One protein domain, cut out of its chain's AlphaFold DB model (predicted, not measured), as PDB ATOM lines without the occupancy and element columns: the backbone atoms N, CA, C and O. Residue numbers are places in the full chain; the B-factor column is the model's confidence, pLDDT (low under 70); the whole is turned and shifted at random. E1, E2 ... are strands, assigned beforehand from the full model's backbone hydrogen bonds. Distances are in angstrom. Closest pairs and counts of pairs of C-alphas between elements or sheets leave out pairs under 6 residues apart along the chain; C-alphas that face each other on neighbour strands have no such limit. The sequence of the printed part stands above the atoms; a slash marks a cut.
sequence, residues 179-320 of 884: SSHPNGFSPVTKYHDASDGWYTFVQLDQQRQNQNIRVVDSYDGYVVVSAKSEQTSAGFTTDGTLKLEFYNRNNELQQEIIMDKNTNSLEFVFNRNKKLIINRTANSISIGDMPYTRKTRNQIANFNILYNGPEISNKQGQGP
ATOM      1  N   SER A 179     -46.414 -42.002  32.076       48.53
ATOM      2  CA  SER A 179     -47.020 -43.080  32.900       48.53
ATOM      3  C   SER A 179     -45.915 -43.925  33.571       48.53
ATOM      4  O   SER A 179     -45.059 -44.449  32.865       48.53
ATOM      5  N   SER A 180     -45.811 -44.130  34.890       52.62
ATOM      6  CA  SER A 180     -46.577 -43.590  36.039       52.62
ATOM      7  C   SER A 180     -45.674 -42.967  37.135       52.62
ATOM      8  O   SER A 180     -46.125 -42.805  38.262       52.62
ATOM      9  N   HIS A 181     -44.402 -42.718  36.791       50.56
ATOM     10  CA  HIS A 181     -43.402 -41.783  37.348       50.56
ATOM     11  C   HIS A 181     -43.158 -41.651  38.871       50.56
ATOM     12  O   HIS A 181     -44.053 -41.593  39.708       50.56
ATOM     13  N   PRO A 182     -41.871 -41.521  39.239       46.66
ATOM     14  CA  PRO A 182     -41.377 -40.203  39.661       46.66
ATOM     15  C   PRO A 182     -40.764 -39.386  38.519       46.66
ATOM     16  O   PRO A 182     -40.260 -39.948  37.554       46.66
ATOM     17  N   ASN A 183     -40.795 -38.058  38.656       59.31
ATOM     18  CA  ASN A 183     -40.047 -37.121  37.818       59.31
ATOM     19  C   ASN A 183     -39.110 -36.280  38.690       59.31
ATOM     20  O   ASN A 183     -39.378 -36.076  39.874       59.31
ATOM     21  N   GLY A 184     -38.032 -35.778  38.088       58.06
ATOM     22  CA  GLY A 184     -36.855 -35.318  38.826       58.06
ATOM     23  C   GLY A 184     -35.855 -36.453  39.050       58.06
ATOM     24  O   GLY A 184     -36.078 -37.588  38.634       58.06
ATOM     25  N   PHE A 185     -34.711 -36.134  39.650       64.88
ATOM     26  CA  PHE A 185     -33.644 -37.110  39.889       64.88
ATOM     27  C   PHE A 185     -34.105 -38.219  40.858       64.88
ATOM     28  O   PHE A 185     -34.644 -37.933  41.926       64.88
ATOM     29  N   SER A 186     -33.864 -39.488  40.505       72.25
ATOM     30  CA  SER A 186     -34.176 -40.642  41.359       72.25
ATOM     31  C   SER A 186     -33.057 -40.882  42.388       72.25
ATOM     32  O   SER A 186     -31.981 -41.353  42.003       72.25
ATOM     33  N   PRO A 187     -33.288 -40.649  43.700       71.12
ATOM     34  CA  PRO A 187     -32.247 -40.738  44.729       71.12
ATOM     35  C   PRO A 187     -31.863 -42.174  45.113       71.12
ATOM     36  O   PRO A 187     -30.901 -42.377  45.850       71.12
ATOM     37  N   VAL A 188     -32.607 -43.180  44.638       76.62
ATOM     38  CA  VAL A 188     -32.303 -44.604  44.878       76.62
ATOM     39  C   VAL A 188     -31.314 -45.185  43.861       76.62
ATOM     40  O   VAL A 188     -30.761 -46.260  44.092       76.62
ATOM     41  N   THR A 189     -31.065 -44.468  42.763       82.94
ATOM     42  CA  THR A 189     -30.137 -44.836  41.687       82.94
ATOM     43  C   THR A 189     -28.981 -43.843  41.604       82.94
ATOM     44  O   THR A 189     -29.148 -42.656  41.883       82.94
ATOM     45  N   LYS A 190     -27.794 -44.308  41.203       86.94
ATOM     46  CA  LYS A 190     -26.617 -43.442  41.011       86.94
ATOM     47  C   LYS A 190     -26.891 -42.311  40.006       86.94
ATOM     48  O   LYS A 190     -27.674 -42.470  39.068       86.94
ATOM     49  N   TYR A 191     -26.262 -41.166  40.242       86.00
ATOM     50  CA  TYR A 191     -26.374 -39.937  39.459       86.00
ATOM     51  C   TYR A 191     -25.094 -39.130  39.650       86.00
ATOM     52  O   TYR A 191     -24.541 -39.108  40.751       86.00
ATOM     53  N   HIS A 192     -24.661 -38.471  38.586       86.50
ATOM     54  CA  HIS A 192     -23.473 -37.635  38.540       86.50
ATOM     55  C   HIS A 192     -23.906 -36.214  38.168       86.50
ATOM     56  O   HIS A 192     -24.537 -35.998  37.131       86.50
ATOM     57  N   ASP A 193     -23.619 -35.249  39.039       81.88
ATOM     58  CA  ASP A 193     -24.092 -33.862  38.948       81.88
ATOM     59  C   ASP A 193     -23.071 -32.908  38.301       81.88
ATOM     60  O   ASP A 193     -23.242 -31.692  38.393       81.88
ATOM     61  N   ALA A 194     -22.065 -33.466  37.618       85.88
ATOM     62  CA  ALA A 194     -20.822 -32.866  37.121       85.88
ATOM     63  C   ALA A 194     -19.692 -32.648  38.147       85.88
ATOM     64  O   ALA A 194     -18.571 -32.375  37.715       85.88
ATOM     65  N   SER A 195     -19.901 -32.844  39.456       83.88
ATOM     66  CA  SER A 195     -18.832 -32.638  40.457       83.88
ATOM     67  C   SER A 195     -17.689 -33.665  40.398       83.88
ATOM     68  O   SER A 195     -16.566 -33.347  40.786       83.88
ATOM     69  N   ASP A 196     -17.938 -34.871  39.877       89.31
ATOM     70  CA  ASP A 196     -16.952 -35.952  39.724       89.31
ATOM     71  C   ASP A 196     -16.466 -36.152  38.273       89.31
ATOM     72  O   ASP A 196     -15.882 -37.183  37.932       89.31
ATOM     73  N   GLY A 197     -16.707 -35.166  37.403       90.94
ATOM     74  CA  GLY A 197     -16.332 -35.215  35.987       90.94
ATOM     75  C   GLY A 197     -17.378 -35.847  35.062       90.94
ATOM     76  O   GLY A 197     -17.112 -36.000  33.866       90.94
ATOM     77  N   TRP A 198     -18.566 -36.204  35.566       91.62
ATOM     78  CA  TRP A 198     -19.648 -36.810  34.781       91.62
ATOM     79  C   TRP A 198     -21.000 -36.131  35.023       91.62
ATOM     80  O   TRP A 198     -21.340 -35.771  36.141       91.62
ATOM     81  N   TYR A 199     -21.803 -35.977  33.970       88.56
ATOM     82  CA  TYR A 199     -23.166 -35.443  34.033       88.56
ATOM     83  C   TYR A 199     -24.173 -36.502  33.577       88.56
ATOM     84  O   TYR A 199     -24.196 -36.876  32.401       88.56
ATOM     85  N   THR A 200     -25.007 -36.995  34.492       88.12
ATOM     86  CA  THR A 200     -26.075 -37.955  34.187       88.12
ATOM     87  C   THR A 200     -27.223 -37.273  33.451       88.12
ATOM     88  O   THR A 200     -27.828 -36.327  33.952       88.12
ATOM     89  N   PHE A 201     -27.574 -37.807  32.279       83.38
ATOM     90  CA  PHE A 201     -28.708 -37.342  31.470       83.38
ATOM     91  C   PHE A 201     -29.793 -38.412  31.269       83.38
ATOM     92  O   PHE A 201     -30.890 -38.068  30.837       83.38
ATOM     93  N   VAL A 202     -29.535 -39.677  31.638       84.25
ATOM     94  CA  VAL A 202     -30.562 -40.734  31.715       84.25
ATOM     95  C   VAL A 202     -30.328 -41.638  32.933       84.25
ATOM     96  O   VAL A 202     -29.205 -42.090  33.164       84.25
ATOM     97  N   GLN A 203     -31.392 -41.957  33.675       82.94
ATOM     98  CA  GLN A 203     -31.449 -43.079  34.623       82.94
ATOM     99  C   GLN A 203     -32.550 -44.054  34.171       82.94
ATOM    100  O   GLN A 203     -33.677 -43.638  33.891       82.94
ATOM    101  N   LEU A 204     -32.238 -45.349  34.112       81.31
ATOM    102  CA  LEU A 204     -33.107 -46.417  33.601       81.31
ATOM    103  C   LEU A 204     -33.224 -47.549  34.628       81.31
ATOM    104  O   LEU A 204     -32.194 -48.092  34.998       81.31
ATOM    105  N   ASP A 205     -34.419 -47.983  35.034       78.25
ATOM    106  CA  ASP A 205     -34.595 -49.164  35.908       78.25
ATOM    107  C   ASP A 205     -35.380 -50.285  35.227       78.25
ATOM    108  O   ASP A 205     -36.329 -50.029  34.489       78.25
ATOM    109  N   GLN A 206     -35.021 -51.546  35.474       75.69
ATOM    110  CA  GLN A 206     -35.737 -52.685  34.897       75.69
ATOM    111  C   GLN A 206     -37.212 -52.708  35.345       75.69
ATOM    112  O   GLN A 206     -37.531 -52.776  36.536       75.69
ATOM    113  N   GLN A 207     -38.112 -52.729  34.359       65.19
ATOM    114  CA  GLN A 207     -39.564 -52.746  34.530       65.19
ATOM    115  C   GLN A 207     -40.039 -54.013  35.266       65.19
ATOM    116  O   GLN A 207     -40.109 -55.099  34.689       65.19
ATOM    117  N   ARG A 208     -40.427 -53.870  36.541       57.28
ATOM    118  CA  ARG A 208     -40.770 -55.004  37.425       57.28
ATOM    119  C   ARG A 208     -42.109 -55.701  37.140       57.28
ATOM    120  O   ARG A 208     -42.355 -56.758  37.716       57.28
ATOM    121  N   GLN A 209     -42.981 -55.154  36.287       53.97
ATOM    122  CA  GLN A 209     -44.273 -55.773  35.958       53.97
ATOM    123  C   GLN A 209     -44.629 -55.687  34.467       53.97
ATOM    124  O   GLN A 209     -45.173 -54.699  33.986       53.97
ATOM    125  N   ASN A 210     -44.428 -56.799  33.761       53.12
ATOM    126  CA  ASN A 210     -45.186 -57.151  32.563       53.12
ATOM    127  C   ASN A 210     -45.535 -58.641  32.672       53.12
ATOM    128  O   ASN A 210     -44.643 -59.487  32.664       53.12
ATOM    129  N   GLN A 211     -46.823 -58.974  32.803       51.06
ATOM    130  CA  GLN A 211     -47.273 -60.343  33.119       51.06
ATOM    131  C   GLN A 211     -46.895 -61.388  32.051       51.06
ATOM    132  O   GLN A 211     -46.902 -62.587  32.324       51.06
ATOM    133  N   ASN A 212     -46.527 -60.950  30.844       52.81
ATOM    134  CA  ASN A 212     -46.137 -61.817  29.732       52.81
ATOM    135  C   ASN A 212     -44.638 -62.180  29.726       52.81
ATOM    136  O   ASN A 212     -44.173 -62.856  28.806       52.81
ATOM    137  N   ILE A 213     -43.867 -61.697  30.705       55.59
ATOM    138  CA  ILE A 213     -42.401 -61.661  30.685       55.59
ATOM    139  C   ILE A 213     -41.823 -62.280  31.961       55.59
ATOM    140  O   ILE A 213     -42.292 -62.027  33.067       55.59
ATOM    141  N   ARG A 214     -40.780 -63.107  31.809       56.16
ATOM    142  CA  ARG A 214     -40.046 -63.697  32.938       56.16
ATOM    143  C   ARG A 214     -38.831 -62.835  33.275       56.16
ATOM    144  O   ARG A 214     -38.001 -62.594  32.407       56.16
ATOM    145  N   VAL A 215     -38.702 -62.449  34.546       56.19
ATOM    146  CA  VAL A 215     -37.602 -61.602  35.061       56.19
ATOM    147  C   VAL A 215     -36.215 -62.179  34.733       56.19
ATOM    148  O   VAL A 215     -35.308 -61.441  34.381       56.19
ATOM    149  N   VAL A 216     -36.063 -63.509  34.753       58.19
ATOM    150  CA  VAL A 216     -34.785 -64.207  34.485       58.19
ATOM    151  C   VAL A 216     -34.219 -64.020  33.068       58.19
ATOM    152  O   VAL A 216     -33.081 -64.414  32.809       58.19
ATOM    153  N   ASP A 217     -35.005 -63.471  32.141       59.97
ATOM    154  CA  ASP A 217     -34.619 -63.263  30.746       59.97
ATOM    155  C   ASP A 217     -34.159 -61.819  30.437       59.97
ATOM    156  O   ASP A 217     -33.683 -61.599  29.316       59.97
ATOM    157  N   SER A 218     -34.260 -60.884  31.397       67.56
ATOM    158  CA  SER A 218     -33.874 -59.461  31.304       67.56
ATOM    159  C   SER A 218     -32.754 -59.075  32.286       67.56
ATOM    160  O   SER A 218     -32.368 -59.862  33.148       67.56
ATOM    161  N   TYR A 219     -32.198 -57.865  32.143       76.88
ATOM    162  CA  TYR A 219     -31.214 -57.320  33.086       76.88
ATOM    163  C   TYR A 219     -31.892 -56.957  34.416       76.88
ATOM    164  O   TYR A 219     -32.819 -56.155  34.403       76.88
ATOM    165  N   ASP A 220     -31.468 -57.534  35.546       79.56
ATOM    166  CA  ASP A 220     -32.063 -57.256  36.865       79.56
ATOM    167  C   ASP A 220     -31.266 -56.200  37.639       79.56
ATOM    168  O   ASP A 220     -30.351 -56.493  38.413       79.56
ATOM    169  N   GLY A 221     -31.603 -54.942  37.372       84.50
ATOM    170  CA  GLY A 221     -30.838 -53.793  37.826       84.50
ATOM    171  C   GLY A 221     -31.279 -52.501  37.146       84.50
ATOM    172  O   GLY A 221     -32.319 -52.460  36.482       84.50
ATOM    173  N   TYR A 222     -30.450 -51.472  37.286       86.94
ATOM    174  CA  TYR A 222     -30.612 -50.169  36.650       86.94
ATOM    175  C   TYR A 222     -29.358 -49.774  35.863       86.94
ATOM    176  O   TYR A 222     -28.280 -50.345  36.041       86.94
ATOM    177  N   VAL A 223     -29.507 -48.798  34.972       88.25
ATOM    178  CA  VAL A 223     -28.437 -48.252  34.136       88.25
ATOM    179  C   VAL A 223     -28.407 -46.739  34.287       88.25
ATOM    180  O   VAL A 223     -29.449 -46.082  34.236       88.25
ATOM    181  N   VAL A 224     -27.211 -46.188  34.454       90.44
ATOM    182  CA  VAL A 224     -26.962 -44.743  34.440       90.44
ATOM    183  C   VAL A 224     -26.228 -44.400  33.153       90.44
ATOM    184  O   VAL A 224     -25.273 -45.087  32.789       90.44
ATOM    185  N   VAL A 225     -26.681 -43.359  32.454       90.75
ATOM    186  CA  VAL A 225     -26.029 -42.844  31.243       90.75
ATOM    187  C   VAL A 225     -25.581 -41.412  31.507       90.75
ATOM    188  O   VAL A 225     -26.400 -40.515  31.739       90.75
ATOM    189  N   SER A 226     -24.266 -41.211  31.471       91.62
ATOM    190  CA  SER A 226     -23.615 -39.944  31.795       91.62
ATOM    191  C   SER A 226     -22.708 -39.481  30.657       91.62
ATOM    192  O   SER A 226     -22.056 -40.292  30.005       91.62
ATOM    193  N   ALA A 227     -22.649 -38.175  30.409       92.19
ATOM    194  CA  ALA A 227     -21.670 -37.556  29.517       92.19
ATOM    195  C   ALA A 227     -20.481 -37.041  30.337       92.19
ATOM    196  O   ALA A 227     -20.669 -36.578  31.463       92.19
ATOM    197  N   LYS A 228     -19.261 -37.106  29.795       93.75
ATOM    198  CA  LYS A 228     -18.078 -36.522  30.446       93.75
ATOM    199  C   LYS A 228     -18.273 -35.012  30.553       93.75
ATOM    200  O   LYS A 228     -18.636 -34.385  29.562       93.75
ATOM    201  N   SER A 229     -18.068 -34.439  31.731       91.81
ATOM    202  CA  SER A 229     -18.428 -33.057  32.045       91.81
ATOM    203  C   SER A 229     -17.336 -32.403  32.883       91.81
ATOM    204  O   SER A 229     -17.223 -32.654  34.077       91.81
ATOM    205  N   GLU A 230     -16.543 -31.545  32.255       90.50
ATOM    206  CA  GLU A 230     -15.518 -30.734  32.908       90.50
ATOM    207  C   GLU A 230     -16.139 -29.413  33.375       90.50
ATOM    208  O   GLU A 230     -16.748 -28.694  32.581       90.50
ATOM    209  N   GLN A 231     -16.010 -29.108  34.670       87.19
ATOM    210  CA  GLN A 231     -16.498 -27.868  35.274       87.19
ATOM    211  C   GLN A 231     -15.361 -26.848  35.408       87.19
ATOM    212  O   GLN A 231     -14.279 -27.154  35.906       87.19
ATOM    213  N   THR A 232     -15.628 -25.610  34.998       84.69
ATOM    214  CA  THR A 232     -14.691 -24.479  35.035       84.69
ATOM    215  C   THR A 232     -15.389 -23.220  35.556       84.69
ATOM    216  O   THR A 232     -16.613 -23.182  35.694       84.69
ATOM    217  N   SER A 233     -14.636 -22.138  35.778       82.06
ATOM    218  CA  SER A 233     -15.202 -20.801  36.032       82.06
ATOM    219  C   SER A 233     -16.062 -20.268  34.874       82.06
ATOM    220  O   SER A 233     -16.901 -19.399  35.093       82.06
ATOM    221  N   ALA A 234     -15.901 -20.811  33.662       83.81
ATOM    222  CA  ALA A 234     -16.725 -20.515  32.494       83.81
ATOM    223  C   ALA A 234     -17.938 -21.459  32.342       83.81
ATOM    224  O   ALA A 234     -18.612 -21.409  31.314       83.81
ATOM    225  N   GLY A 235     -18.227 -22.320  33.327       88.44
ATOM    226  CA  GLY A 235     -19.319 -23.299  33.291       88.44
ATOM    227  C   GLY A 235     -18.866 -24.709  32.886       88.44
ATOM    228  O   GLY A 235     -17.733 -25.101  33.169       88.44
ATOM    229  N   PHE A 236     -19.755 -25.483  32.256       89.56
ATOM    230  CA  PHE A 236     -19.569 -26.916  31.979       89.56
ATOM    231  C   PHE A 236     -19.333 -27.217  30.495       89.56
ATOM    232  O   PHE A 236     -20.015 -26.664  29.629       89.56
ATOM    233  N   THR A 237     -18.422 -28.150  30.206       92.19
ATOM    234  CA  THR A 237     -18.103 -28.607  28.841       92.19
ATOM    235  C   THR A 237     -17.887 -30.119  28.742       92.19
ATOM    236  O   THR A 237     -17.408 -30.756  29.673       92.19
ATOM    237  N   THR A 238     -18.205 -30.696  27.581       91.44
ATOM    238  CA  THR A 238     -18.019 -32.111  27.232       91.44
ATOM    239  C   THR A 238     -17.185 -32.270  25.958       91.44
ATOM    240  O   THR A 238     -17.200 -31.408  25.079       91.44
ATOM    241  N   ASP A 239     -16.500 -33.403  25.818       91.62
ATOM    242  CA  ASP A 239     -15.883 -33.854  24.560       91.62
ATOM    243  C   ASP A 239     -16.793 -34.816  23.757       91.62
ATOM    244  O   ASP A 239     -16.436 -35.241  22.653       91.62
ATOM    245  N   GLY A 240     -17.984 -35.132  24.284       88.06
ATOM    246  CA  GLY A 240     -18.950 -36.066  23.697       88.06
ATOM    247  C   GLY A 240     -18.739 -37.536  24.085       88.06
ATOM    248  O   GLY A 240     -19.445 -38.402  23.550       88.06
ATOM    249  N   THR A 241     -17.795 -37.822  24.989       92.88
ATOM    250  CA  THR A 241     -17.587 -39.148  25.592       92.88
ATOM    251  C   THR A 241     -18.712 -39.478  26.569       92.88
ATOM    252  O   THR A 241     -19.146 -38.629  27.352       92.88
ATOM    253  N   LEU A 242     -19.172 -40.727  26.546       93.50
ATOM    254  CA  LEU A 242     -20.234 -41.245  27.408       93.50
ATOM    255  C   LEU A 242     -19.701 -42.335  28.343       93.50
ATOM    256  O   LEU A 242     -18.879 -43.148  27.925       93.50
ATOM    257  N   LYS A 243     -20.231 -42.386  29.565       94.31
ATOM    258  CA  LYS A 243     -20.104 -43.489  30.523       94.31
ATOM    259  C   LYS A 243     -21.478 -44.123  30.724       94.31
ATOM    260  O   LYS A 243     -22.458 -43.418  30.975       94.31
ATOM    261  N   LEU A 244     -21.546 -45.443  30.588       93.56
ATOM    262  CA  LEU A 244     -22.716 -46.258  30.900       93.56
ATOM    263  C   LEU A 244     -22.364 -47.196  32.048       93.56
ATOM    264  O   LEU A 244     -21.442 -48.001  31.924       93.56
ATOM    265  N   GLU A 245     -23.121 -47.126  33.133       94.38
ATOM    266  CA  GLU A 245     -22.896 -47.942  34.326       94.38
ATOM    267  C   GLU A 245     -24.105 -48.827  34.599       94.38
ATOM    268  O   GLU A 245     -25.217 -48.339  34.801       94.38
ATOM    269  N   PHE A 246     -23.871 -50.134  34.609       91.25
ATOM    270  CA  PHE A 246     -24.875 -51.168  34.831       91.25
ATOM    271  C   PHE A 246     -24.774 -51.647  36.282       91.25
ATOM    272  O   PHE A 246     -23.795 -52.299  36.646       91.25
ATOM    273  N   TYR A 247     -25.775 -51.341  37.107       91.31
ATOM    274  CA  TYR A 247     -25.824 -51.674  38.533       91.31
ATOM    275  C   TYR A 247     -26.899 -52.725  38.827       91.31
ATOM    276  O   TYR A 247     -28.026 -52.616  38.344       91.31
ATOM    277  N   ASN A 248     -26.593 -53.714  39.672       88.69
ATOM    278  CA  ASN A 248     -27.593 -54.689  40.121       88.69
ATOM    279  C   ASN A 248     -28.566 -54.088  41.162       88.69
ATOM    280  O   ASN A 248     -28.434 -52.942  41.601       88.69
ATOM    281  N   ARG A 249     -29.539 -54.890  41.611       85.50
ATOM    282  CA  ARG A 249     -30.531 -54.501  42.634       85.50
ATOM    283  C   ARG A 249     -29.967 -54.177  44.031       85.50
ATOM    284  O   ARG A 249     -30.717 -53.640  44.841       85.50
ATOM    285  N   ASN A 250     -28.687 -54.445  44.297       88.25
ATOM    286  CA  ASN A 250     -27.987 -54.085  45.538       88.25
ATOM    287  C   ASN A 250     -27.173 -52.777  45.409       88.25
ATOM    288  O   ASN A 250     -26.429 -52.431  46.323       88.25
ATOM    289  N   ASN A 251     -27.279 -52.063  44.279       88.06
ATOM    290  CA  ASN A 251     -26.429 -50.926  43.896       88.06
ATOM    291  C   ASN A 251     -24.943 -51.289  43.659       88.06
ATOM    292  O   ASN A 251     -24.083 -50.408  43.678       88.06
ATOM    293  N   GLU A 252     -24.630 -52.559  43.380       91.12
ATOM    294  CA  GLU A 252     -23.274 -53.019  43.047       91.12
ATOM    295  C   GLU A 252     -23.027 -52.895  41.533       91.12
ATOM    296  O   GLU A 252     -23.800 -53.420  40.721       91.12
ATOM    297  N   LEU A 253     -21.942 -52.222  41.136       92.75
ATOM    298  CA  LEU A 253     -21.559 -52.043  39.730       92.75
ATOM    299  C   LEU A 253     -21.193 -53.395  39.097       92.75
ATOM    300  O   LEU A 253     -20.300 -54.089  39.575       92.75
ATOM    301  N   GLN A 254     -21.885 -53.759  38.020       89.31
ATOM    302  CA  GLN A 254     -21.670 -54.995  37.260       89.31
ATOM    303  C   GLN A 254     -20.772 -54.765  36.038       89.31
ATOM    304  O   GLN A 254     -19.985 -55.635  35.680       89.31
ATOM    305  N   GLN A 255     -20.909 -53.606  35.386       90.25
ATOM    306  CA  GLN A 255     -20.114 -53.211  34.223       90.25
ATOM    307  C   GLN A 255     -20.123 -51.686  34.069       90.25
ATOM    308  O   GLN A 255     -21.182 -51.065  34.126       90.25
ATOM    309  N   GLU A 256     -18.956 -51.109  33.788       93.81
ATOM    310  CA  GLU A 256     -18.816 -49.762  33.226       93.81
ATOM    311  C   GLU A 256     -18.439 -49.870  31.739       93.81
ATOM    312  O   GLU A 256     -17.663 -50.750  31.357       93.81
ATOM    313  N   ILE A 257     -18.996 -49.006  30.890       92.06
ATOM    314  CA  ILE A 257     -18.652 -48.901  29.467       92.06
ATOM    315  C   ILE A 257     -18.422 -47.431  29.124       92.06
ATOM    316  O   ILE A 257     -19.350 -46.624  29.187       92.06
ATOM    317  N   ILE A 258     -17.200 -47.103  28.707       92.69
ATOM    318  CA  ILE A 258     -16.856 -45.795  28.143       92.69
ATOM    319  C   ILE A 258     -16.986 -45.859  26.617       92.69
ATOM    320  O   ILE A 258     -16.483 -46.786  25.984       92.69
ATOM    321  N   MET A 259     -17.651 -44.871  26.019       91.31
ATOM    322  CA  MET A 259     -17.770 -44.706  24.568       91.31
ATOM    323  C   MET A 259     -17.304 -43.318  24.153       91.31
ATOM    324  O   MET A 259     -17.896 -42.316  24.554       91.31
ATOM    325  N   ASP A 260     -16.270 -43.263  23.318       89.25
ATOM    326  CA  ASP A 260     -15.773 -42.017  22.741       89.25
ATOM    327  C   ASP A 260     -16.712 -41.477  21.643       89.25
ATOM    328  O   ASP A 260     -17.748 -42.065  21.310       89.25
ATOM    329  N   LYS A 261     -16.331 -40.355  21.020       84.75
ATOM    330  CA  LYS A 261     -17.145 -39.751  19.959       84.75
ATOM    331  C   LYS A 261     -17.223 -40.553  18.653       84.75
ATOM    332  O   LYS A 261     -18.139 -40.290  17.872       84.75
ATOM    333  N   ASN A 262     -16.326 -41.518  18.437       84.44
ATOM    334  CA  ASN A 262     -16.221 -42.328  17.217       84.44
ATOM    335  C   ASN A 262     -16.899 -43.707  17.351       84.44
ATOM    336  O   ASN A 262     -17.184 -44.368  16.351       84.44
ATOM    337  N   THR A 263     -17.175 -44.141  18.582       84.88
ATOM    338  CA  THR A 263     -17.868 -45.390  18.896       84.88
ATOM    339  C   THR A 263     -19.330 -45.310  18.446       84.88
ATOM    340  O   THR A 263     -20.089 -44.468  18.930       84.88
ATOM    341  N   ASN A 264     -19.727 -46.190  17.516       80.94
ATOM    342  CA  ASN A 264     -21.071 -46.202  16.912       80.94
ATOM    343  C   ASN A 264     -21.993 -47.312  17.454       80.94
ATOM    344  O   ASN A 264     -23.215 -47.171  17.437       80.94
ATOM    345  N   SER A 265     -21.448 -48.441  17.915       81.50
ATOM    346  CA  SER A 265     -22.241 -49.528  18.504       81.50
ATOM    347  C   SER A 265     -21.371 -50.432  19.380       81.50
ATOM    348  O   SER A 265     -20.207 -50.658  19.050       81.50
ATOM    349  N   LEU A 266     -21.934 -50.947  20.474       84.19
ATOM    350  CA  LEU A 266     -21.327 -51.931  21.380       84.19
ATOM    351  C   LEU A 266     -22.371 -52.953  21.854       84.19
ATOM    352  O   LEU A 266     -23.573 -52.691  21.843       84.19
ATOM    353  N   GLU A 267     -21.906 -54.109  22.328       80.69
ATOM    354  CA  GLU A 267     -22.741 -55.142  22.945       80.69
ATOM    355  C   GLU A 267     -22.353 -55.352  24.418       80.69
ATOM    356  O   GLU A 267     -21.179 -55.568  24.721       80.69
ATOM    357  N   PHE A 268     -23.330 -55.376  25.328       80.38
ATOM    358  CA  PHE A 268     -23.133 -55.738  26.737       80.38
ATOM    359  C   PHE A 268     -23.774 -57.098  27.045       80.38
ATOM    360  O   PHE A 268     -24.972 -57.283  26.823       80.38
ATOM    361  N   VAL A 269     -22.992 -58.054  27.561       79.44
ATOM    362  CA  VAL A 269     -23.434 -59.429  27.860       79.44
ATOM    363  C   VAL A 269     -23.734 -59.577  29.354       79.44
ATOM    364  O   VAL A 269     -22.823 -59.437  30.162       79.44
ATOM    365  N   PHE A 270     -24.977 -59.906  29.731       74.12
ATOM    366  CA  PHE A 270     -25.393 -59.884  31.149       74.12
ATOM    367  C   PHE A 270     -25.828 -61.232  31.756       74.12
ATOM    368  O   PHE A 270     -25.832 -61.375  32.974       74.12
ATOM    369  N   ASN A 271     -26.208 -62.234  30.952       68.50
ATOM    370  CA  ASN A 271     -26.590 -63.569  31.446       68.50
ATOM    371  C   ASN A 271     -26.563 -64.592  30.300       68.50
ATOM    372  O   ASN A 271     -27.244 -64.368  29.309       68.50
ATOM    373  N   ARG A 272     -25.828 -65.713  30.410       63.53
ATOM    374  CA  ARG A 272     -25.883 -66.879  29.482       63.53
ATOM    375  C   ARG A 272     -26.092 -66.513  27.992       63.53
ATOM    376  O   ARG A 272     -27.035 -66.976  27.351       63.53
ATOM    377  N   ASN A 273     -25.209 -65.674  27.447       66.50
ATOM    378  CA  ASN A 273     -25.213 -65.168  26.061       66.50
ATOM    379  C   ASN A 273     -26.383 -64.230  25.664       66.50
ATOM    380  O   ASN A 273     -26.541 -63.929  24.480       66.50
ATOM    381  N   LYS A 274     -27.177 -63.718  26.614       72.12
ATOM    382  CA  LYS A 274     -28.054 -62.548  26.417       72.12
ATOM    383  C   LYS A 274     -27.210 -61.283  26.275       72.12
ATOM    384  O   LYS A 274     -26.282 -61.085  27.061       72.12
ATOM    385  N   LYS A 275     -27.562 -60.429  25.311       74.44
ATOM    386  CA  LYS A 275     -26.861 -59.175  25.019       74.44
ATOM    387  C   LYS A 275     -27.830 -58.004  24.902       74.44
ATOM    388  O   LYS A 275     -28.844 -58.152  24.228       74.44
ATOM    389  N   LEU A 276     -27.465 -56.858  25.470       77.19
ATOM    390  CA  LEU A 276     -28.011 -55.551  25.101       77.19
ATOM    391  C   LEU A 276     -27.127 -54.949  24.003       77.19
ATOM    392  O   LEU A 276     -25.905 -55.062  24.090       77.19
ATOM    393  N   ILE A 277     -27.714 -54.289  23.003       78.00
ATOM    394  CA  ILE A 277     -26.966 -53.466  22.044       78.00
ATOM    395  C   ILE A 277     -27.105 -52.002  22.445       78.00
ATOM    396  O   ILE A 277     -28.205 -51.492  22.656       78.00
ATOM    397  N   ILE A 278     -25.972 -51.324  22.521       84.62
ATOM    398  CA  ILE A 278     -25.869 -49.888  22.733       84.62
ATOM    399  C   ILE A 278     -25.535 -49.288  21.369       84.62
ATOM    400  O   ILE A 278     -24.493 -49.613  20.810       84.62
ATOM    401  N   ASN A 279     -26.404 -48.448  20.805       82.56
ATOM    402  CA  ASN A 279     -26.160 -47.792  19.515       82.56
ATOM    403  C   ASN A 279     -26.007 -46.292  19.723       82.56
ATOM    404  O   ASN A 279     -26.822 -45.672  20.406       82.56
ATOM    405  N   ARG A 280     -24.980 -45.711  19.112       84.81
ATOM    406  CA  ARG A 280     -24.572 -44.324  19.296       84.81
ATOM    407  C   ARG A 280     -24.361 -43.666  17.932       84.81
ATOM    408  O   ARG A 280     -23.806 -44.264  17.019       84.81
ATOM    409  N   THR A 281     -24.794 -42.421  17.798       83.00
ATOM    410  CA  THR A 281     -24.417 -41.526  16.694       83.00
ATOM    411  C   THR A 281     -23.651 -40.336  17.268       83.00
ATOM    412  O   THR A 281     -23.514 -40.206  18.483       83.00
ATOM    413  N   ALA A 282     -23.211 -39.403  16.421       82.12
ATOM    414  CA  ALA A 282     -22.695 -38.108  16.882       82.12
ATOM    415  C   ALA A 282     -23.708 -37.301  17.732       82.12
ATOM    416  O   ALA A 282     -23.323 -36.337  18.384       82.12
ATOM    417  N   ASN A 283     -24.987 -37.695  17.703       82.75
ATOM    418  CA  ASN A 283     -26.129 -36.948  18.213       82.75
ATOM    419  C   ASN A 283     -26.895 -37.687  19.327       82.75
ATOM    420  O   ASN A 283     -27.328 -37.057  20.286       82.75
ATOM    421  N   SER A 284     -27.106 -39.001  19.212       85.00
ATOM    422  CA  SER A 284     -28.011 -39.770  20.085       85.00
ATOM    423  C   SER A 284     -27.411 -41.084  20.567       85.00
ATOM    424  O   SER A 284     -26.621 -41.691  19.846       85.00
ATOM    425  N   ILE A 285     -27.890 -41.593  21.700       84.94
ATOM    426  CA  ILE A 285     -27.614 -42.948  22.196       84.94
ATOM    427  C   ILE A 285     -28.917 -43.719  22.447       84.94
ATOM    428  O   ILE A 285     -29.860 -43.154  22.980       84.94
ATOM    429  N   SER A 286     -28.964 -45.011  22.114       80.56
ATOM    430  CA  SER A 286     -30.050 -45.940  22.469       80.56
ATOM    431  C   SER A 286     -29.511 -47.242  23.062       80.56
ATOM    432  O   SER A 286     -28.395 -47.655  22.739       80.56
ATOM    433  N   ILE A 287     -30.300 -47.901  23.920       79.12
ATOM    434  CA  ILE A 287     -29.931 -49.163  24.590       79.12
ATOM    435  C   ILE A 287     -31.078 -50.178  24.468       79.12
ATOM    436  O   ILE A 287     -32.185 -49.923  24.936       79.12
ATOM    437  N   GLY A 288     -30.809 -51.348  23.877       72.75
ATOM    438  CA  GLY A 288     -31.722 -52.497  23.856       72.75
ATOM    439  C   GLY A 288     -31.441 -53.506  22.736       72.75
ATOM    440  O   GLY A 288     -30.348 -53.556  22.180       72.75
ATOM    441  N   ASP A 289     -32.416 -54.356  22.419       61.56
ATOM    442  CA  ASP A 289     -32.162 -55.590  21.660       61.56
ATOM    443  C   ASP A 289     -32.267 -55.449  20.131       61.56
ATOM    444  O   ASP A 289     -33.089 -54.705  19.591       61.56
ATOM    445  N   MET A 290     -31.510 -56.281  19.404       54.69
ATOM    446  CA  MET A 290     -31.656 -56.424  17.952       54.69
ATOM    447  C   MET A 290     -33.009 -57.067  17.574       54.69
ATOM    448  O   MET A 290     -33.402 -58.070  18.184       54.69
ATOM    449  N   PRO A 291     -33.715 -56.588  16.529       52.19
ATOM    450  CA  PRO A 291     -34.942 -57.219  16.029       52.19
ATOM    451  C   PRO A 291     -34.670 -58.570  15.330       52.19
ATOM    452  O   PRO A 291     -34.496 -58.648  14.115       52.19
ATOM    453  N   TYR A 292     -34.681 -59.669  16.095       49.91
ATOM    454  CA  TYR A 292     -34.360 -61.016  15.596       49.91
ATOM    455  C   TYR A 292     -35.375 -61.553  14.567       49.91
ATOM    456  O   TYR A 292     -36.580 -61.309  14.677       49.91
ATOM    457  N   THR A 293     -34.908 -62.341  13.590       48.19
ATOM    458  CA  THR A 293     -35.671 -62.791  12.400       48.19
ATOM    459  C   THR A 293     -36.674 -63.928  12.638       48.19
ATOM    460  O   THR A 293     -37.385 -64.326  11.715       48.19
ATOM    461  N   ARG A 294     -36.773 -64.464  13.861       53.34
ATOM    462  CA  ARG A 294     -37.725 -65.529  14.239       53.34
ATOM    463  C   ARG A 294     -38.575 -65.128  15.452       53.34
ATOM    464  O   ARG A 294     -38.214 -64.233  16.216       53.34
ATOM    465  N   LYS A 295     -39.717 -65.801  15.641       47.12
ATOM    466  CA  LYS A 295     -40.597 -65.658  16.820       47.12
ATOM    467  C   LYS A 295     -40.023 -66.418  18.031       47.12
ATOM    468  O   LYS A 295     -40.522 -67.482  18.383       47.12
ATOM    469  N   THR A 296     -38.964 -65.899  18.648       50.44
ATOM    470  CA  THR A 296     -38.388 -66.419  19.905       50.44
ATOM    471  C   THR A 296     -38.703 -65.485  21.078       50.44
ATOM    472  O   THR A 296     -38.888 -64.285  20.883       50.44
ATOM    473  N   ARG A 297     -38.780 -66.025  22.304       49.56
ATOM    474  CA  ARG A 297     -39.156 -65.288  23.533       49.56
ATOM    475  C   ARG A 297     -37.966 -64.589  24.220       49.56
ATOM    476  O   ARG A 297     -38.046 -64.254  25.392       49.56
ATOM    477  N   ASN A 298     -36.846 -64.418  23.516       49.06
ATOM    478  CA  ASN A 298     -35.534 -64.256  24.155       49.06
ATOM    479  C   ASN A 298     -35.016 -62.802  24.208       49.06
ATOM    480  O   ASN A 298     -33.882 -62.613  24.645       49.06
ATOM    481  N   GLN A 299     -35.814 -61.820  23.771       52.47
ATOM    482  CA  GLN A 299     -35.461 -60.392  23.676       52.47
ATOM    483  C   GLN A 299     -36.177 -59.601  24.784       52.47
ATOM    484  O   GLN A 299     -37.399 -59.468  24.694       52.47
ATOM    485  N   ILE A 300     -35.474 -59.139  25.827       56.91
ATOM    486  CA  ILE A 300     -36.088 -58.456  26.982       56.91
ATOM    487  C   ILE A 300     -35.173 -57.371  27.593       56.91
ATOM    488  O   ILE A 300     -34.725 -57.467  28.737       56.91
ATOM    489  N   ALA A 301     -34.956 -56.287  26.850       52.84
ATOM    490  CA  ALA A 301     -34.427 -55.020  27.365       52.84
ATOM    491  C   ALA A 301     -35.570 -54.050  27.732       52.84
ATOM    492  O   ALA A 301     -35.836 -53.096  27.004       52.84
ATOM    493  N   ASN A 302     -36.276 -54.308  28.839       63.41
ATOM    494  CA  ASN A 302     -37.397 -53.469  29.281       63.41
ATOM    495  C   ASN A 302     -37.001 -52.591  30.468       63.41
ATOM    496  O   ASN A 302     -37.088 -53.014  31.624       63.41
ATOM    497  N   PHE A 303     -36.608 -51.358  30.163       71.62
ATOM    498  CA  PHE A 303     -36.360 -50.316  31.150       71.62
ATOM    499  C   PHE A 303     -37.556 -49.365  31.250       71.62
ATOM    500  O   PHE A 303     -38.079 -48.902  30.236       71.62
ATOM    501  N   ASN A 304     -37.954 -49.052  32.478       70.38
ATOM    502  CA  ASN A 304     -38.630 -47.806  32.802       70.38
ATOM    503  C   ASN A 304     -37.579 -46.686  32.799       70.38
ATOM    504  O   ASN A 304     -36.465 -46.880  33.289       70.38
ATOM    505  N   ILE A 305     -37.942 -45.508  32.301       73.06
ATOM    506  CA  ILE A 305     -37.152 -44.293  32.513       73.06
ATOM    507  C   ILE A 305     -37.454 -43.802  33.936       73.06
ATOM    508  O   ILE A 305     -38.618 -43.741  34.326       73.06
ATOM    509  N   LEU A 306     -36.413 -43.519  34.724       70.75
ATOM    510  CA  LEU A 306     -36.526 -42.893  36.051       70.75
ATOM    511  C   LEU A 306     -36.190 -41.402  36.012       70.75
ATOM    512  O   LEU A 306     -36.744 -40.619  36.772       70.75
ATOM    513  N   TYR A 307     -35.262 -41.030  35.138       72.12
ATOM    514  CA  TYR A 307     -34.889 -39.653  34.861       72.12
ATOM    515  C   TYR A 307     -34.424 -39.568  33.413       72.12
ATOM    516  O   TYR A 307     -33.703 -40.441  32.923       72.12
ATOM    517  N   ASN A 308     -34.819 -38.493  32.752       70.50
ATOM    518  CA  ASN A 308     -34.334 -38.081  31.449       70.50
ATOM    519  C   ASN A 308     -34.061 -36.579  31.533       70.50
ATOM    520  O   ASN A 308     -34.805 -35.853  32.205       70.50
ATOM    521  N   GLY A 309     -33.028 -36.114  30.831       65.25
ATOM    522  CA  GLY A 309     -32.895 -34.696  30.522       65.25
ATOM    523  C   GLY A 309     -34.157 -34.168  29.814       65.25
ATOM    524  O   GLY A 309     -34.919 -34.959  29.250       65.25
ATOM    525  N   PRO A 310     -34.400 -32.847  29.853       56.81
ATOM    526  CA  PRO A 310     -35.609 -32.223  29.310       56.81
ATOM    527  C   PRO A 310     -35.889 -32.674  27.864       56.81
ATOM    528  O   PRO A 310     -34.978 -32.814  27.048       56.81
ATOM    529  N   GLU A 311     -37.156 -32.997  27.600       60.94
ATOM    530  CA  GLU A 311     -37.487 -34.335  27.090       60.94
ATOM    531  C   GLU A 311     -37.471 -34.528  25.563       60.94
ATOM    532  O   GLU A 311     -37.680 -33.611  24.771       60.94
ATOM    533  N   ILE A 312     -37.262 -35.795  25.172       49.69
ATOM    534  CA  ILE A 312     -37.587 -36.368  23.853       49.69
ATOM    535  C   ILE A 312     -37.967 -37.858  24.030       49.69
ATOM    536  O   ILE A 312     -37.403 -38.721  23.352       49.69
ATOM    537  N   SER A 313     -38.785 -38.231  25.020       49.84
ATOM    538  CA  SER A 313     -39.068 -39.656  25.286       49.84
ATOM    539  C   SER A 313     -40.364 -39.923  26.063       49.84
ATOM    540  O   SER A 313     -40.337 -40.254  27.248       49.84
ATOM    541  N   ASN A 314     -41.502 -39.899  25.368       46.28
ATOM    542  CA  ASN A 314     -42.761 -40.447  25.883       46.28
ATOM    543  C   ASN A 314     -43.001 -41.914  25.480       46.28
ATOM    544  O   ASN A 314     -42.896 -42.291  24.308       46.28
ATOM    545  N   LYS A 315     -43.469 -42.731  26.435       51.47
ATOM    546  CA  LYS A 315     -44.202 -43.985  26.173       51.47
ATOM    547  C   LYS A 315     -45.385 -44.149  27.133       51.47
ATOM    548  O   LYS A 315     -45.200 -44.225  28.342       51.47
ATOM    549  N   GLN A 316     -46.570 -44.364  26.564       40.88
ATOM    550  CA  GLN A 316     -47.681 -45.074  27.208       40.88
ATOM    551  C   GLN A 316     -47.995 -46.360  26.423       40.88
ATOM    552  O   GLN A 316     -47.836 -46.405  25.204       40.88
ATOM    553  N   GLY A 317     -48.493 -47.391  27.115       41.94
ATOM    554  CA  GLY A 317     -49.024 -48.619  26.506       41.94
ATOM    555  C   GLY A 317     -48.100 -49.844  26.585       41.94
ATOM    556  O   GLY A 317     -46.892 -49.765  26.378       41.94
ATOM    557  N   GLN A 318     -48.675 -51.011  26.896       41.12
ATOM    558  CA  GLN A 318     -47.910 -52.239  27.143       41.12
ATOM    559  C   GLN A 318     -47.500 -52.964  25.851       41.12
ATOM    560  O   GLN A 318     -48.344 -53.420  25.081       41.12
ATOM    561  N   GLY A 319     -46.195 -53.183  25.670       43.31
ATOM    562  CA  GLY A 319     -45.637 -54.033  24.616       43.31
ATOM    563  C   GLY A 319     -44.212 -54.503  24.960       43.31
ATOM    564  O   GLY A 319     -43.482 -53.739  25.583       43.31
ATOM    565  N   PRO A 320     -43.770 -55.725  24.587       43.59
ATOM    566  CA  PRO A 320     -42.460 -56.260  25.002       43.59
ATOM    567  C   PRO A 320     -41.203 -55.643  24.352       43.59
ATOM    568  O   PRO A 320     -40.185 -56.328  24.308       43.59
TER     569      PRO A 320
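Overview. This is residues 179 to 320 of the 884 residues of the protein "MucBP domain protein" of Streptococcus pneumoniae (UniProt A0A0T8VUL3). Two antiparallel sheets lie partly face to face as a loose sandwich: a larger, twisted sheet of five strands, and a smaller sheet of three strands, E7 to E9, over part of one of its faces. The small hairpin E3 and E4 reaches out past one end of the larger sheet, and the long loop of residues 289 to 302 lies toward the other end of the longest axis. The printed part has 142 residues with no named helix and ten named strands, E1 to E10 in chain order; the class is all strand, though only 62 residues are in named strands. The larger sheet runs E6, E5, E2, E1, E10 and the smaller E7, E8, E9. The whole is compact, with a radius of gyration of the C-alphas of 15.7 A, yet elongated in outline, spanning 54 by 33 by 29 A.

Arrangement. Start at residue 179 and pass 19 residues with no named element to reach E1, residues 198 to 206, which bends by 65 degrees at residue 201. After a long link comes E2, residues 221 to 228; the two form a hairpin, their directions at 162 degrees, with N 199 and O 227 2.8 A apart. E2 runs on into E3, residues 230 to 232, at 48 degrees across a break of 1 residue. E3 forms a hairpin with E4, residues 235 to 237, where N 230 and O 237 are 2.8 A apart. Next look at E5, residues 242 to 248, antiparallel to E2 at 161 degrees, with N 243 and O 226 2.8 A apart. It forms a hairpin with E6, residues 253 to 259, an edge strand, where N 257 and O 244 are 2.8 A apart. A tight link then leads to the smaller sheet, a meander, each strand the antiparallel neighbour of the one before: E7, residues 265 to 271, E8, residues 274 to 280, and E9, residues 284 to 288. Check N 278 and O 266 at 2.8 A, and N 286 and O 279 at 2.8 A. A long link returns to E10, residues 303 to 308, the other edge strand of the larger sheet, antiparallel to E1 at 151 degrees, with N 304 and O 205 2.8 A apart. The two sheets form a sandwich, two sheets face to face, with 24 pairs of C-alphas within 10 A; the parts that face each other are 10.2 A apart centre to centre. Their strands stand at 17 degrees to each other. E6 and E7 are near each other, with 10 pairs of C-alphas within 10 A, while E9 and E10 are apart.

Along the chain. Find C-alpha 198 at (-19.648, -36.810, 34.781); from there E1 runs 22.6 A to C-alpha 206. E2 covers 22.7 A, E3 6.7 A and E4 7.0 A. E5 covers 19.9 A and E6 17.3 A. E7 begins at C-alpha 265, (-22.241, -49.528, 18.504), and covers 19.6 A; E8 covers 19.9 A and E9 13.8 A. E10 covers 12.4 A and ends at C-alpha 308, (-34.334, -38.081, 31.449).

Size, cuts and confidence. The two C-alphas farthest apart, those of Ser 233 and Lys 295, are 55.0 A from each other. The printed part has no cut, and its long links are E1 to E2 and E9 to E10. Look in the B-factor column for a mean pLDDT of 74.3 over the printed part; 48 residues are under 70, namely 179 to 185, 207 to 218, 271 to 273, 289 to 302 and 309 to 320.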